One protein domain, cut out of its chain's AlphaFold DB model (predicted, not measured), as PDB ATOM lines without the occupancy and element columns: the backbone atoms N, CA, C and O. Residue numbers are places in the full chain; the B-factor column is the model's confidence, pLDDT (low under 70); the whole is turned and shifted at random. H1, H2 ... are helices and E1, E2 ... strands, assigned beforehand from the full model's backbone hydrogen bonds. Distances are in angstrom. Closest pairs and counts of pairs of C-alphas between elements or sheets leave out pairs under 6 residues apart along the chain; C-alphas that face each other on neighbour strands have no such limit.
ATOM      1  N   ASN A 206      19.114  23.290 153.091       82.00
ATOM      2  CA  ASN A 206      20.272  23.873 152.410       82.00
ATOM      3  C   ASN A 206      20.105  25.334 151.960       82.00
ATOM      4  O   ASN A 206      20.957  25.860 151.247       82.00
ATOM      5  N   GLU A 207      19.041  26.017 152.385       85.00
ATOM      6  CA  GLU A 207      18.898  27.450 152.163       85.00
ATOM      7  C   GLU A 207      19.803  28.217 153.137       85.00
ATOM      8  O   GLU A 207      19.632  28.164 154.359       85.00
ATOM      9  N   SER A 208      20.788  28.927 152.590       81.56
ATOM     10  CA  SER A 208      21.745  29.694 153.380       81.56
ATOM     11  C   SER A 208      21.124  30.977 153.929       81.56
ATOM     12  O   SER A 208      20.617  31.815 153.184       81.56
ATOM     13  N   ARG A 209      21.250  31.195 155.237       82.81
ATOM     14  CA  ARG A 209      20.944  32.467 155.897       82.81
ATOM     15  C   ARG A 209      22.203  33.157 156.380       82.81
ATOM     16  O   ARG A 209      23.094  32.512 156.908       82.81
ATOM     17  N   VAL A 210      22.244  34.477 156.255       83.31
ATOM     18  CA  VAL A 210      23.406  35.283 156.644       83.31
ATOM     19  C   VAL A 210      23.072  36.137 157.866       83.31
ATOM     20  O   VAL A 210      22.061  36.838 157.880       83.31
ATOM     21  N   VAL A 211      23.929  36.100 158.887       82.38
ATOM     22  CA  VAL A 211      23.879  36.968 160.073       82.38
ATOM     23  C   VAL A 211      25.165  37.786 160.119       82.38
ATOM     24  O   VAL A 211      26.233  37.241 160.375       82.38
ATOM     25  N   ARG A 212      25.090  39.091 159.840       80.88
ATOM     26  CA  ARG A 212      26.273  39.972 159.827       80.88
ATOM     27  C   ARG A 212      26.826  40.184 161.232       80.88
ATOM     28  O   ARG A 212      26.043  40.375 162.158       80.88
ATOM     29  N   VAL A 213      28.150  40.195 161.359       76.38
ATOM     30  CA  VAL A 213      28.871  40.554 162.588       76.38
ATOM     31  C   VAL A 213      28.725  42.066 162.830       76.38
ATOM     32  O   VAL A 213      28.781  42.854 161.886       76.38
ATOM     33  N   GLY A 214      28.468  42.470 164.079       66.12
ATOM     34  CA  GLY A 214      28.318  43.876 164.488       66.12
ATOM     35  C   GLY A 214      29.625  44.493 165.002       66.12
ATOM     36  O   GLY A 214      30.619  43.796 165.159       66.12
ATOM     37  N   ASP A 215      29.628  45.796 165.302       58.59
ATOM     38  CA  ASP A 215      30.797  46.470 165.893       58.59
ATOM     39  C   ASP A 215      31.161  45.827 167.251       58.59
ATOM     40  O   ASP A 215      30.320  45.765 168.161       58.59
ATOM     41  N   TYR A 216      32.414  45.362 167.379       55.31
ATOM     42  CA  TYR A 216      32.966  44.615 168.522       55.31
ATOM     43  C   TYR A 216      32.800  45.333 169.874       55.31
ATOM     44  O   TYR A 216      32.956  44.724 170.930       55.31
ATOM     45  N   LYS A 217      32.471  46.631 169.870       54.22
ATOM     46  CA  LYS A 217      32.238  47.427 171.085       54.22
ATOM     47  C   LYS A 217      30.840  47.273 171.698       54.22
ATOM     48  O   LYS A 217      30.637  47.714 172.827       54.22
ATOM     49  N   SER A 218      29.876  46.662 171.008       57.12
ATOM     50  CA  SER A 218      28.498  46.508 171.507       57.12
ATOM     51  C   SER A 218      28.180  45.044 171.809       57.12
ATOM     52  O   SER A 218      28.258  44.230 170.909       57.12
ATOM     53  N   LYS A 219      27.772  44.664 173.030       62.03
ATOM     54  CA  LYS A 219      27.320  43.284 173.356       62.03
ATOM     55  C   LYS A 219      25.890  42.985 172.855       62.03
ATOM     56  O   LYS A 219      25.073  42.421 173.582       62.03
ATOM     57  N   ALA A 220      25.538  43.435 171.651       69.06
ATOM     58  CA  ALA A 220      24.185  43.301 171.114       69.06
ATOM     59  C   ALA A 220      23.903  41.873 170.610       69.06
ATOM     60  O   ALA A 220      24.753  41.245 169.977       69.06
ATOM     61  N   ILE A 221      22.687  41.375 170.859       69.06
ATOM     62  CA  ILE A 221      22.187  40.123 170.277       69.06
ATOM     63  C   ILE A 221      21.797  40.394 168.820       69.06
ATOM     64  O   ILE A 221      20.906  41.197 168.554       69.06
ATOM     65  N   LEU A 222      22.438  39.694 167.886       72.44
ATOM     66  CA  LEU A 222      22.244  39.842 166.442       72.44
ATOM     67  C   LEU A 222      21.139  38.924 165.903       72.44
ATOM     68  O   LEU A 222      20.401  39.296 164.993       72.44
ATOM     69  N   ASN A 223      20.998  37.718 166.460       77.12
ATOM     70  CA  ASN A 223      19.925  36.783 166.116       77.12
ATOM     71  C   ASN A 223      19.708  35.780 167.262       77.12
ATOM     72  O   ASN A 223      20.667  35.210 167.772       77.12
ATOM     73  N   ASN A 224      18.453  35.563 167.664       80.00
ATOM     74  CA  ASN A 224      18.061  34.629 168.730       80.00
ATOM     75  C   ASN A 224      16.817  33.804 168.343       80.00
ATOM     76  O   ASN A 224      15.959  33.499 169.172       80.00
ATOM     77  N   ARG A 225      16.653  33.509 167.049       82.31
ATOM     78  CA  ARG A 225      15.502  32.738 166.570       82.31
ATOM     79  C   ARG A 225      15.646  31.262 166.920       82.31
ATOM     80  O   ARG A 225      16.728  30.687 166.821       82.31
ATOM     81  N   ARG A 226      14.517  30.653 167.279       85.94
ATOM     82  CA  ARG A 226      14.381  29.206 167.414       85.94
ATOM     83  C   ARG A 226      13.835  28.627 166.113       85.94
ATOM     84  O   ARG A 226      12.902  29.184 165.537       85.94
ATOM     85  N   TYR A 227      14.421  27.525 165.677       87.19
ATOM     86  CA  TYR A 227      14.042  26.792 164.475       87.19
ATOM     87  C   TYR A 227      13.453  25.447 164.886       87.19
ATOM     88  O   TYR A 227      14.010  24.828 165.784       87.19
ATOM     89  N   TYR A 228      12.357  25.012 164.265       87.06
ATOM     90  CA  TYR A 228      11.612  23.795 164.599       87.06
ATOM     91  C   TYR A 228      11.486  22.864 163.393       87.06
ATOM     92  O   TYR A 228      11.307  23.339 162.277       87.06
ATOM     93  N   SER A 229      11.485  21.551 163.607       85.12
ATOM     94  CA  SER A 229      11.208  20.553 162.568       85.12
ATOM     95  C   SER A 229      10.483  19.337 163.161       85.12
ATOM     96  O   SER A 229      10.683  19.032 164.343       85.12
ATOM     97  N   PRO A 230       9.620  18.633 162.398       78.50
ATOM     98  CA  PRO A 230       9.022  17.373 162.850       78.50
ATOM     99  C   PRO A 230      10.033  16.218 162.925       78.50
ATOM    100  O   PRO A 230       9.736  15.186 163.518       78.50
ATOM    101  N   VAL A 231      11.222  16.380 162.339       83.38
ATOM    102  CA  VAL A 231      12.299  15.382 162.327       83.38
ATOM    103  C   VAL A 231      13.593  15.985 162.892       83.38
ATOM    104  O   VAL A 231      13.743  17.208 162.863       83.38
ATOM    105  N   PRO A 232      14.528  15.174 163.426       88.06
ATOM    106  CA  PRO A 232      15.829  15.681 163.852       88.06
ATOM    107  C   PRO A 232      16.566  16.345 162.684       88.06
ATOM    108  O   PRO A 232      16.572  15.808 161.578       88.06
ATOM    109  N   PHE A 233      17.224  17.475 162.937       88.69
ATOM    110  CA  PHE A 233      17.977  18.225 161.932       88.69
ATOM    111  C   PHE A 233      19.304  18.750 162.488       88.69
ATOM    112  O   PHE A 233      19.545  18.754 163.698       88.69
ATOM    113  N   LYS A 234      20.185  19.204 161.599       89.75
ATOM    114  CA  LYS A 234      21.471  19.826 161.918       89.75
ATOM    115  C   LYS A 234      21.552  21.232 161.341       89.75
ATOM    116  O   LYS A 234      21.030  21.516 160.264       89.75
ATOM    117  N   VAL A 235      22.244  22.099 162.069       88.69
ATOM    118  CA  VAL A 235      22.554  23.478 161.708       88.69
ATOM    119  C   VAL A 235      24.052  23.586 161.468       88.69
ATOM    120  O   VAL A 235      24.843  23.368 162.386       88.69
ATOM    121  N   THR A 236      24.441  23.934 160.248       90.50
ATOM    122  CA  THR A 236      25.829  24.234 159.887       90.50
ATOM    123  C   THR A 236      26.029  25.739 159.938       90.50
ATOM    124  O   THR A 236      25.318  26.488 159.274       90.50
ATOM    125  N   ILE A 237      26.992  26.187 160.736       88.06
ATOM    126  CA  ILE A 237      27.341  27.592 160.910       88.06
ATOM    127  C   ILE A 237      28.768  27.796 160.414       88.06
ATOM    128  O   ILE A 237      29.705  27.215 160.953       88.06
ATOM    129  N   THR A 238      28.926  28.619 159.386       89.44
ATOM    130  CA  THR A 238      30.194  28.844 158.686       89.44
ATOM    131  C   THR A 238      30.554  30.329 158.752       89.44
ATOM    132  O   THR A 238      29.713  31.159 158.398       89.44
ATOM    133  N   PRO A 239      31.762  30.709 159.197       87.81
ATOM    134  CA  PRO A 239      32.177  32.103 159.213       87.81
ATOM    135  C   PRO A 239      32.533  32.563 157.800       87.81
ATOM    136  O   PRO A 239      33.286  31.903 157.079       87.81
ATOM    137  N   GLU A 240      32.007  33.720 157.420       85.62
ATOM    138  CA  GLU A 240      32.314  34.385 156.159       85.62
ATOM    139  C   GLU A 240      33.356  35.478 156.415       85.62
ATOM    140  O   GLU A 240      33.105  36.430 157.159       85.62
ATOM    141  N   LEU A 241      34.547  35.308 155.843       85.00
ATOM    142  CA  LEU A 241      35.720  36.152 156.084       85.00
ATOM    143  C   LEU A 241      35.923  37.171 154.953       85.00
ATOM    144  O   LEU A 241      35.631  36.873 153.794       85.00
ATOM    145  N   SER A 242      36.451  38.358 155.269       79.31
ATOM    146  CA  SER A 242      36.855  39.344 154.259       79.31
ATOM    147  C   SER A 242      38.141  38.910 153.548       79.31
ATOM    148  O   SER A 242      39.074  38.406 154.173       79.31
ATOM    149  N   VAL A 243      38.190  39.089 152.224       74.94
ATOM    150  CA  VAL A 243      39.323  38.690 151.373       74.94
ATOM    151  C   VAL A 243      39.874  39.934 150.680       74.94
ATOM    152  O   VAL A 243      39.170  40.524 149.862       74.94
ATOM    153  N   ASN A 244      41.119  40.328 150.972       67.25
ATOM    154  CA  ASN A 244      41.758  41.495 150.350       67.25
ATOM    155  C   ASN A 244      42.778  41.111 149.264       67.25
ATOM    156  O   ASN A 244      43.119  41.947 148.429       67.25
ATOM    157  N   ASN A 245      43.257  39.859 149.228       73.31
ATOM    158  CA  ASN A 245      44.086  39.321 148.140       73.31
ATOM    159  C   ASN A 245      43.978  37.781 148.004       73.31
ATOM    160  O   ASN A 245      43.362  37.097 148.820       73.31
ATOM    161  N   MET A 246      44.576  37.223 146.944       66.44
ATOM    162  CA  MET A 246      44.456  35.800 146.577       66.44
ATOM    163  C   MET A 246      45.204  34.841 147.527       66.44
ATOM    164  O   MET A 246      44.886  33.654 147.592       66.44
ATOM    165  N   GLU A 247      46.188  35.342 148.273       67.31
ATOM    166  CA  GLU A 247      46.967  34.570 149.249       67.31
ATOM    167  C   GLU A 247      46.203  34.460 150.580       67.31
ATOM    168  O   GLU A 247      46.078  33.373 151.151       67.31
ATOM    169  N   GLU A 248      45.551  35.556 150.984       70.69
ATOM    170  CA  GLU A 248      44.608  35.639 152.103       70.69
ATOM    171  C   GLU A 248      43.381  34.739 151.878       70.69
ATOM    172  O   GLU A 248      42.903  34.114 152.818       70.69
ATOM    173  N   ALA A 249      42.934  34.555 150.628       73.06
ATOM    174  CA  ALA A 249      41.840  33.638 150.290       73.06
ATOM    175  C   ALA A 249      42.131  32.173 150.680       73.06
ATOM    176  O   ALA A 249      41.286  31.514 151.281       73.06
ATOM    177  N   LYS A 250      43.342  31.657 150.412       75.62
ATOM    178  CA  LYS A 250      43.717  30.271 150.774       75.62
ATOM    179  C   LYS A 250      43.837  30.074 152.285       75.62
ATOM    180  O   LYS A 250      43.574  28.984 152.797       75.62
ATOM    181  N   GLN A 251      44.268  31.115 152.995       76.31
ATOM    182  CA  GLN A 251      44.359  31.107 154.451       76.31
ATOM    183  C   GLN A 251      42.971  31.212 155.092       76.31
ATOM    184  O   GLN A 251      42.657  30.431 155.992       76.31
ATOM    185  N   ASN A 252      42.110  32.079 154.557       81.38
ATOM    186  CA  ASN A 252      40.709  32.196 154.941       81.38
ATOM    187  C   ASN A 252      39.939  30.898 154.688       81.38
ATOM    188  O   ASN A 252      39.217  30.473 155.574       81.38
ATOM    189  N   ASP A 253      40.158  30.186 153.579       79.62
ATOM    190  CA  ASP A 253      39.517  28.882 153.332       79.62
ATOM    191  C   ASP A 253      39.836  27.846 154.422       79.62
ATOM    192  O   ASP A 253      38.972  27.066 154.840       79.62
ATOM    193  N   ARG A 254      41.086  27.819 154.903       79.75
ATOM    194  CA  ARG A 254      41.487  26.951 156.022       79.75
ATOM    195  C   ARG A 254      40.824  27.396 157.324       79.75
ATOM    196  O   ARG A 254      40.306  26.544 158.044       79.75
ATOM    197  N   LEU A 255      40.808  28.700 157.600       81.56
ATOM    198  CA  LEU A 255      40.177  29.276 158.791       81.56
ATOM    199  C   LEU A 255      38.664  29.043 158.803       81.56
ATOM    200  O   LEU A 255      38.126  28.623 159.824       81.56
ATOM    201  N   THR A 256      37.988  29.221 157.671       83.06
ATOM    202  CA  THR A 256      36.560  28.957 157.507       83.06
ATOM    203  C   THR A 256      36.242  27.495 157.782       83.06
ATOM    204  O   THR A 256      35.340  27.213 158.568       83.06
ATOM    205  N   LYS A 257      37.015  26.549 157.234       82.00
ATOM    206  CA  LYS A 257      36.822  25.112 157.506       82.00
ATOM    207  C   LYS A 257      37.055  24.748 158.972       82.00
ATOM    208  O   LYS A 257      36.290  23.968 159.525       82.00
ATOM    209  N   GLN A 258      38.085  25.311 159.603       82.44
ATOM    210  CA  GLN A 258      38.391  25.054 161.018       82.44
ATOM    211  C   GLN A 258      37.352  25.649 161.976       82.44
ATOM    212  O   GLN A 258      37.132  25.096 163.050       82.44
ATOM    213  N   ASN A 259      36.700  26.744 161.582       85.00
ATOM    214  CA  ASN A 259      35.708  27.454 162.392       85.00
ATOM    215  C   ASN A 259      34.270  27.232 161.896       85.00
ATOM    216  O   ASN A 259      33.359  27.969 162.260       85.00
ATOM    217  N   THR A 260      34.054  26.212 161.060       87.38
ATOM    218  CA  THR A 260      32.710  25.739 160.725       87.38
ATOM    219  C   THR A 260      32.209  24.839 161.846       87.38
ATOM    220  O   THR A 260      32.886  23.895 162.259       87.38
ATOM    221  N   HIS A 261      30.999  25.103 162.324       87.25
ATOM    222  CA  HIS A 261      30.402  24.387 163.441       87.25
ATOM    223  C   HIS A 261      29.095  23.732 163.020       87.25
ATOM    224  O   HIS A 261      28.226  24.373 162.439       87.25
ATOM    225  N   ILE A 262      28.957  22.445 163.333       86.75
ATOM    226  CA  ILE A 262      27.735  21.680 163.090       86.75
ATOM    227  C   ILE A 262      27.074  21.405 164.429       86.75
ATOM    228  O   ILE A 262      27.714  20.956 165.383       86.75
ATOM    229  N   ILE A 263      25.781  21.678 164.481       85.56
ATOM    230  CA  ILE A 263      24.989  21.656 165.693       85.56
ATOM    231  C   ILE A 263      23.736  20.822 165.448       85.56
ATOM    232  O   ILE A 263      23.022  21.062 164.483       85.56
ATOM    233  N   SER A 264      23.451  19.858 166.317       86.56
ATOM    234  CA  SER A 264      22.230  19.050 166.227       86.56
ATOM    235  C   SER A 264      21.052  19.743 166.914       86.56
ATOM    236  O   SER A 264      21.237  20.468 167.888       86.56
ATOM    237  N   SER A 265      19.845  19.504 166.411       87.94
ATOM    238  CA  SER A 265      18.594  19.906 167.051       87.94
ATOM    239  C   SER A 265      18.252  19.034 168.261       87.94
ATOM    240  O   SER A 265      18.505  17.828 168.235       87.94
ATOM    241  N   ASP A 266      17.536  19.608 169.219       84.44
ATOM    242  CA  ASP A 266      17.087  18.953 170.442       84.44
ATOM    243  C   ASP A 266      15.619  18.550 170.385       84.44
ATOM    244  O   ASP A 266      14.798  19.314 169.868       84.44
ATOM    245  N   PRO A 267      15.249  17.387 170.946       86.44
ATOM    246  CA  PRO A 267      13.854  17.009 171.056       86.44
ATOM    247  C   PRO A 267      13.112  17.968 171.996       86.44
ATOM    248  O   PRO A 267      13.567  18.289 173.092       86.44
ATOM    249  N   VAL A 268      11.919  18.387 171.588       82.44
ATOM    250  CA  VAL A 268      10.983  19.163 172.398       82.44
ATOM    251  C   VAL A 268       9.597  18.557 172.281       82.44
ATOM    252  O   VAL A 268       9.087  18.329 171.187       82.44
ATOM    253  N   PHE A 269       8.966  18.307 173.422       80.25
ATOM    254  CA  PHE A 269       7.576  17.878 173.454       80.25
ATOM    255  C   PHE A 269       6.680  19.107 173.457       80.25
ATOM    256  O   PHE A 269       6.673  19.888 174.408       80.25
ATOM    257  N   ILE A 270       5.916  19.274 172.382       72.69
ATOM    258  CA  ILE A 270       4.909  20.324 172.268       72.69
ATOM    259  C   ILE A 270       3.565  19.612 172.194       72.69
ATOM    260  O   ILE A 270       3.258  18.940 171.213       72.69
ATOM    261  N   ASN A 271       2.782  19.725 173.270       67.12
ATOM    262  CA  ASN A 271       1.445  19.136 173.393       67.12
ATOM    263  C   ASN A 271       1.401  17.620 173.117       67.12
ATOM    264  O   ASN A 271       0.553  17.149 172.369       67.12
ATOM    265  N   GLY A 272       2.327  16.862 173.716       68.88
ATOM    266  CA  GLY A 272       2.364  15.394 173.636       68.88
ATOM    267  C   GLY A 272       2.996  14.825 172.361       68.88
ATOM    268  O   GLY A 272       3.207  13.619 172.284       68.88
ATOM    269  N   VAL A 273       3.351  15.674 171.392       72.62
ATOM    270  CA  VAL A 273       4.043  15.281 170.159       72.62
ATOM    271  C   VAL A 273       5.502  15.731 170.225       72.62
ATOM    272  O   VAL A 273       5.798  16.861 170.627       72.62
ATOM    273  N   GLN A 274       6.419  14.839 169.852       81.75
ATOM    274  CA  GLN A 274       7.850  15.127 169.803       81.75
ATOM    275  C   GLN A 274       8.196  15.890 168.519       81.75
ATOM    276  O   GLN A 274       7.976  15.401 167.415       81.75
ATOM    277  N   PHE A 275       8.766  17.078 168.683       85.25
ATOM    278  CA  PHE A 275       9.392  17.889 167.641       85.25
ATOM    279  C   PHE A 275      10.880  18.042 167.942       85.25
ATOM    280  O   PHE A 275      11.349  17.613 168.993       85.25
ATOM    281  N   TYR A 276      11.613  18.687 167.044       87.88
ATOM    282  CA  TYR A 276      13.019  19.013 167.238       87.88
ATOM    283  C   TYR A 276      13.245  20.508 167.056       87.88
ATOM    284  O   TYR A 276      12.595  21.118 166.205       87.88
ATOM    285  N   TYR A 277      14.137  21.115 167.841       88.81
ATOM    286  CA  TYR A 277      14.468  22.531 167.715       88.81
ATOM    287  C   TYR A 277      15.962  22.832 167.821       88.81
ATOM    288  O   TYR A 277      16.708  22.112 168.465       88.81
ATOM    289  N   ALA A 278      16.397  23.944 167.235       86.31
ATOM    290  CA  ALA A 278      17.734  24.500 167.441       86.31
ATOM    291  C   ALA A 278      17.636  26.014 167.654       86.31
ATOM    292  O   ALA A 278      16.829  26.685 167.005       86.31
ATOM    293  N   GLN A 279      18.442  26.568 168.564       86.62
ATOM    294  CA  GLN A 279      18.442  28.003 168.873       86.62
ATOM    295  C   GLN A 279      19.873  28.562 168.984       86.62
ATOM    296  O   GLN A 279      20.343  28.847 170.086       86.62
ATOM    297  N   PRO A 280      20.583  28.731 167.855       84.38
ATOM    298  CA  PRO A 280      21.854  29.447 167.851       84.38
ATOM    299  C   PRO A 280      21.631  30.928 168.174       84.38
ATOM    300  O   PRO A 280      20.820  31.601 167.530       84.38
ATOM    301  N   ARG A 281      22.343  31.434 169.186       84.38
ATOM    302  CA  ARG A 281      22.280  32.836 169.612       84.38
ATOM    303  C   ARG A 281      23.538  33.560 169.157       84.38
ATOM    304  O   ARG A 281      24.629  33.284 169.640       84.38
ATOM    305  N   PHE A 282      23.383  34.488 168.228       82.56
ATOM    306  CA  PHE A 282      24.483  35.250 167.649       82.56
ATOM    307  C   PHE A 282      24.649  36.560 168.413       82.56
ATOM    308  O   PHE A 282      23.686  37.317 168.542       82.56
ATOM    309  N   PHE A 283      25.859  36.826 168.887       79.88
ATOM    310  CA  PHE A 283      26.288  38.083 169.491       79.88
ATOM    311  C   PHE A 283      27.390  38.695 168.617       79.88
ATOM    312  O   PHE A 283      27.894  38.060 167.689       79.88
ATOM    313  N   SER A 284      27.733  39.952 168.876       77.69
ATOM    314  CA  SER A 284      28.751  40.699 168.122       77.69
ATOM    315  C   SER A 284      30.153  40.093 168.180       77.69
ATOM    316  O   SER A 284      30.891  40.200 167.208       77.69
ATOM    317  N   ASP A 285      30.512  39.457 169.291       75.69
ATOM    318  CA  ASP A 285      31.845  38.923 169.569       75.69
ATOM    319  C   ASP A 285      31.896  37.388 169.575       75.69
ATOM    320  O   ASP A 285      32.980  36.805 169.486       75.69
ATOM    321  N   CYS A 286      30.745  36.712 169.633       79.69
ATOM    322  CA  CYS A 286      30.665  35.254 169.649       79.69
ATOM    323  C   CYS A 286      29.278  34.699 169.277       79.69
ATOM    324  O   CYS A 286      28.276  35.410 169.202       79.69
ATOM    325  N   ILE A 287      29.203  33.386 169.067       80.62
ATOM    326  CA  ILE A 287      27.955  32.622 169.022       80.62
ATOM    327  C   ILE A 287      27.847  31.797 170.292       80.62
ATOM    328  O   ILE A 287      28.788  31.094 170.657       80.62
ATOM    329  N   PHE A 288      26.664  31.809 170.894       80.62
ATOM    330  CA  PHE A 288      26.288  30.885 171.947       80.62
ATOM    331  C   PHE A 288      25.364  29.815 171.392       80.62
ATOM    332  O   PHE A 288      24.329  30.102 170.779       80.62
ATOM    333  N   PHE A 289      25.725  28.572 171.674       74.88
ATOM    334  CA  PHE A 289      24.832  27.447 171.507       74.88
ATOM    335  C   PHE A 289      24.754  26.648 172.806       74.88
ATOM    336  O   PHE A 289      25.774  26.242 173.371       74.88
ATOM    337  N   GLU A 290      23.532  26.439 173.282       68.88
ATOM    338  CA  GLU A 290      23.252  25.539 174.396       68.88
ATOM    339  C   GLU A 290      23.151  24.122 173.823       68.88
ATOM    340  O   GLU A 290      22.210  23.815 173.101       68.88
ATOM    341  N   ASP A 291      24.155  23.286 174.093       61.94
ATOM    342  CA  ASP A 291      24.106  21.855 173.775       61.94
ATOM    343  C   ASP A 291      23.136  21.142 174.744       61.94
ATOM    344  O   ASP A 291      23.099  21.515 175.925       61.94
ATOM    345  N   PRO A 292      22.421  20.083 174.315       57.16
ATOM    346  CA  PRO A 292      21.547  19.266 175.172       57.16
ATOM    347  C   PRO A 292      22.228  18.728 176.442       57.16
ATOM    348  O   PRO A 292      21.563  18.402 177.422       57.16
ATOM    349  N   SER A 293      23.561  18.679 176.464       58.25
ATOM    350  CA  SER A 293      24.368  18.290 177.627       58.25
ATOM    351  C   SER A 293      24.563  19.411 178.670       58.25
ATOM    352  O   SER A 293      25.437  19.289 179.530       58.25
ATOM    353  N   ALA A 294      23.838  20.534 178.555       58.22
ATOM    354  CA  ALA A 294      24.011  21.776 179.327       58.22
ATOM    355  C   ALA A 294      25.421  22.401 179.239       58.22
ATOM    356  O   ALA A 294      25.789  23.273 180.028       58.22
ATOM    357  N   LYS A 295      26.227  21.977 178.256       62.44
ATOM    358  CA  LYS A 295      27.532  22.571 177.962       62.44
ATOM    359  C   LYS A 295      27.336  23.721 176.985       62.44
ATOM    360  O   LYS A 295      26.938  23.515 175.841       62.44
ATOM    361  N   VAL A 296      27.636  24.932 177.437       68.69
ATOM    362  CA  VAL A 296      27.621  26.116 176.578       68.69
ATOM    363  C   VAL A 296      28.807  26.028 175.620       68.69
ATOM    364  O   VAL A 296      29.960  26.031 176.052       68.69
ATOM    365  N   LYS A 297      28.527  25.941 174.318       74.12
ATOM    366  CA  LYS A 297      29.542  26.091 173.272       74.12
ATOM    367  C   LYS A 297      29.572  27.556 172.859       74.12
ATOM    368  O   LYS A 297      28.559  28.094 172.412       74.12
ATOM    369  N   ILE A 298      30.728  28.185 173.054       79.44
ATOM    370  CA  ILE A 298      30.987  29.569 172.664       79.44
ATOM    371  C   ILE A 298      31.963  29.537 171.495       79.44
ATOM    372  O   ILE A 298      33.056  28.984 171.618       79.44
ATOM    373  N   PHE A 299      31.563  30.123 170.373       83.00
ATOM    374  CA  PHE A 299      32.404  30.256 169.189       83.00
ATOM    375  C   PHE A 299      32.723  31.731 168.987       83.00
ATOM    376  O   PHE A 299      31.823  32.519 168.706       83.00
ATOM    377  N   ASN A 300      33.980  32.117 169.182       81.94
ATOM    378  CA  ASN A 300      34.392  33.513 169.055       81.94
ATOM    379  C   ASN A 300      34.411  33.944 167.586       81.94
ATOM    380  O   ASN A 300      34.740  33.159 166.698       81.94
ATOM    381  N   VAL A 301      34.080  35.208 167.346       79.94
ATOM    382  CA  VAL A 301      34.171  35.834 166.027       79.94
ATOM    383  C   VAL A 301      35.643  36.041 165.660       79.94
ATOM    384  O   VAL A 301      36.440  36.510 166.474       79.94
ATOM    385  N   LEU A 302      36.011  35.704 164.423       81.50
ATOM    386  CA  LEU A 302      37.373  35.901 163.915       81.50
ATOM    387  C   LEU A 302      37.622  37.379 163.577       81.50
ATOM    388  O   LEU A 302      36.697  38.110 163.232       81.50
ATOM    389  N   SER A 303      38.877  37.830 163.640       75.56
ATOM    390  CA  SER A 303      39.249  39.248 163.488       75.56
ATOM    391  C   SER A 303      38.891  39.874 162.132       75.56
ATOM    392  O   SER A 303      38.802  41.093 162.034       75.56
ATOM    393  N   ASN A 304      38.703  39.066 161.087       79.75
ATOM    394  CA  ASN A 304      38.341  39.491 159.730       79.75
ATOM    395  C   ASN A 304      36.968  38.956 159.280       79.75
ATOM    396  O   ASN A 304      36.685  38.876 158.085       79.75
ATOM    397  N   GLN A 305      36.113  38.552 160.218       83.69
ATOM    398  CA  GLN A 305      34.817  37.965 159.906       83.69
ATOM    399  C   GLN A 305      33.745  39.025 159.626       83.69
ATOM    400  O   GLN A 305      33.499  39.911 160.439       83.69
ATOM    401  N   LEU A 306      33.057  38.895 158.491       84.06
ATOM    402  CA  LEU A 306      31.965  39.780 158.079       84.06
ATOM    403  C   LEU A 306      30.603  39.271 158.549       84.06
ATOM    404  O   LEU A 306      29.721  40.050 158.919       84.06
ATOM    405  N   SER A 307      30.395  37.958 158.480       84.81
ATOM    406  CA  SER A 307      29.095  37.355 158.747       84.81
ATOM    407  C   SER A 307      29.209  35.892 159.178       84.81
ATOM    408  O   SER A 307      30.272  35.270 159.126       84.81
ATOM    409  N   TRP A 308      28.092  35.345 159.639       86.00
ATOM    410  CA  TRP A 308      27.863  33.922 159.818       86.00
ATOM    411  C   TRP A 308      26.863  33.445 158.774       86.00
ATOM    412  O   TRP A 308      25.736  33.940 158.713       86.00
ATOM    413  N   LYS A 309      27.255  32.442 157.998       89.19
ATOM    414  CA  LYS A 309      26.372  31.684 157.118       89.19
ATOM    415  C   LYS A 309      25.777  30.511 157.896       89.19
ATOM    416  O   LYS A 309      26.513  29.758 158.524       89.19
ATOM    417  N   ILE A 310      24.461  30.362 157.863       88.50
ATOM    418  CA  ILE A 310      23.684  29.353 158.586       88.50
ATOM    419  C   ILE A 310      22.928  28.511 157.567       88.50
ATOM    420  O   ILE A 310      22.199  29.060 156.746       88.50
ATOM    421  N   GLU A 311      23.059  27.196 157.645       90.25
ATOM    422  CA  GLU A 311      22.377  26.242 156.768       90.25
ATOM    423  C   GLU A 311      21.745  25.118 157.588       90.25
ATOM    424  O   GLU A 311      22.288  24.715 158.617       90.25
ATOM    425  N   PHE A 312      20.604  24.607 157.125       89.50
ATOM    426  CA  PHE A 312      19.851  23.529 157.772       89.50
ATOM    427  C   PHE A 312      19.794  22.311 156.854       89.50
ATOM    428  O   PHE A 312      19.510  22.472 155.673       89.50
ATOM    429  N   ASP A 313      20.016  21.099 157.359       88.62
ATOM    430  CA  ASP A 313      19.942  19.880 156.528       88.62
ATOM    431  C   ASP A 313      18.501  19.400 156.246       88.62
ATOM    432  O   ASP A 313      18.287  18.577 155.357       88.62
ATOM    433  N   HIS A 314      17.508  19.954 156.947       87.50
ATOM    434  CA  HIS A 314      16.077  19.706 156.750       87.50
ATOM    435  C   HIS A 314      15.295  21.020 156.696       87.50
ATOM    436  O   HIS A 314      15.786  22.078 157.090       87.50
ATOM    437  N   ASN A 315      14.043  20.944 156.240       86.25
ATOM    438  CA  ASN A 315      13.124  22.072 156.335       86.25
ATOM    439  C   ASN A 315      12.860  22.397 157.812       86.25
ATOM    440  O   ASN A 315      12.538  21.506 158.608       86.25
TER     441      ASN A 315
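What this domain is: This is residues 206 to 315 of the 658 residues of an uncharacterized protein of 'Chrysanthemum coronarium' phytoplasma (UniProt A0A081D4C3). Two small antiparallel sheets, E1 E11 E4 E5 and E2 E8 E9 E10, lie loosely one over the other, and a narrow third sheet, E3 E7 E6, extends from them to make one end of the long axis, with H1 at the other end. E5 runs on into E6 and E7 runs on into E8, which ties the third sheet to both of the others. The printed part has 110 residues with eleven named strands and one named helix, in the order E1 E2 E3 E4 H1 E5 E6 E7 E8 E9 E10 E11. The class is mostly strand, and the whole is compact but elongated, with a radius of gyration of the C-alphas of 15.2 A and spans of 54 by 28 by 22 A.

How they stand to each other: E1, residues 209 to 212, is an edge strand and the antiparallel neighbour of E11, residues 305 to 312, with N 209 and O 310 2.8 A apart. E11 pairs antiparallel with E4, residues 234 to 241 (N 238 and O 309, 2.8 A), and E4 with the edge strand E5, residues 261 to 264 (N 235 and O 263, 2.7 A). H1, residues 246 to 258, is on this sheet over E4 at a height of 7.7 A, and runs along the strands, at 25 degrees to E4 on the local plane, which is fitted to only just 6 C-alphas. The closest C-alphas of E4 and H1 are those of Pro 239 and Thr 256, 5.7 A apart. In H1, 8 of 9 O i to N i+4 pairs are within hydrogen-bond range. E2, residues 221 to 223, pairs with E8, residues 281 to 283 (N 222 and O 282, 2.8 A). E8, E9, residues 286 to 290, and E10, residues 296 to 300, form a meander, each strand the antiparallel neighbour of the one before; N 281 and O 288 are 2.9 A apart, and N 287 and O 299 2.8 A. The closest C-alphas of E1 and E2 are those of Val 211 and Leu 222, 7.2 A apart. E3, residues 227 to 229, pairs with E7, residues 273 to 278 (N 227 and O 278, 2.9 A), and E7 forms a hairpin with E6, residues 266 to 270 (N 268 and O 275, 2.8 A).

Where its parts are: E1 begins at C-alpha 209, (20.944, 32.467, 155.897). E4 is 22.4 A long, E11 20.9 A, H1 19.0 A and E7 16.7 A. E11 ends at C-alpha 312, (19.851, 23.529, 157.772).

The domain as a whole: The C-alphas farthest apart are those of Asn 245 and Gly 272, 54.4 A. The printed part has no cut and no long link. The mean pLDDT of the printed part is 79.2; it is under 70 at residues 214 to 221, 244, 246 to 247, 271 to 272 and 290 to 296.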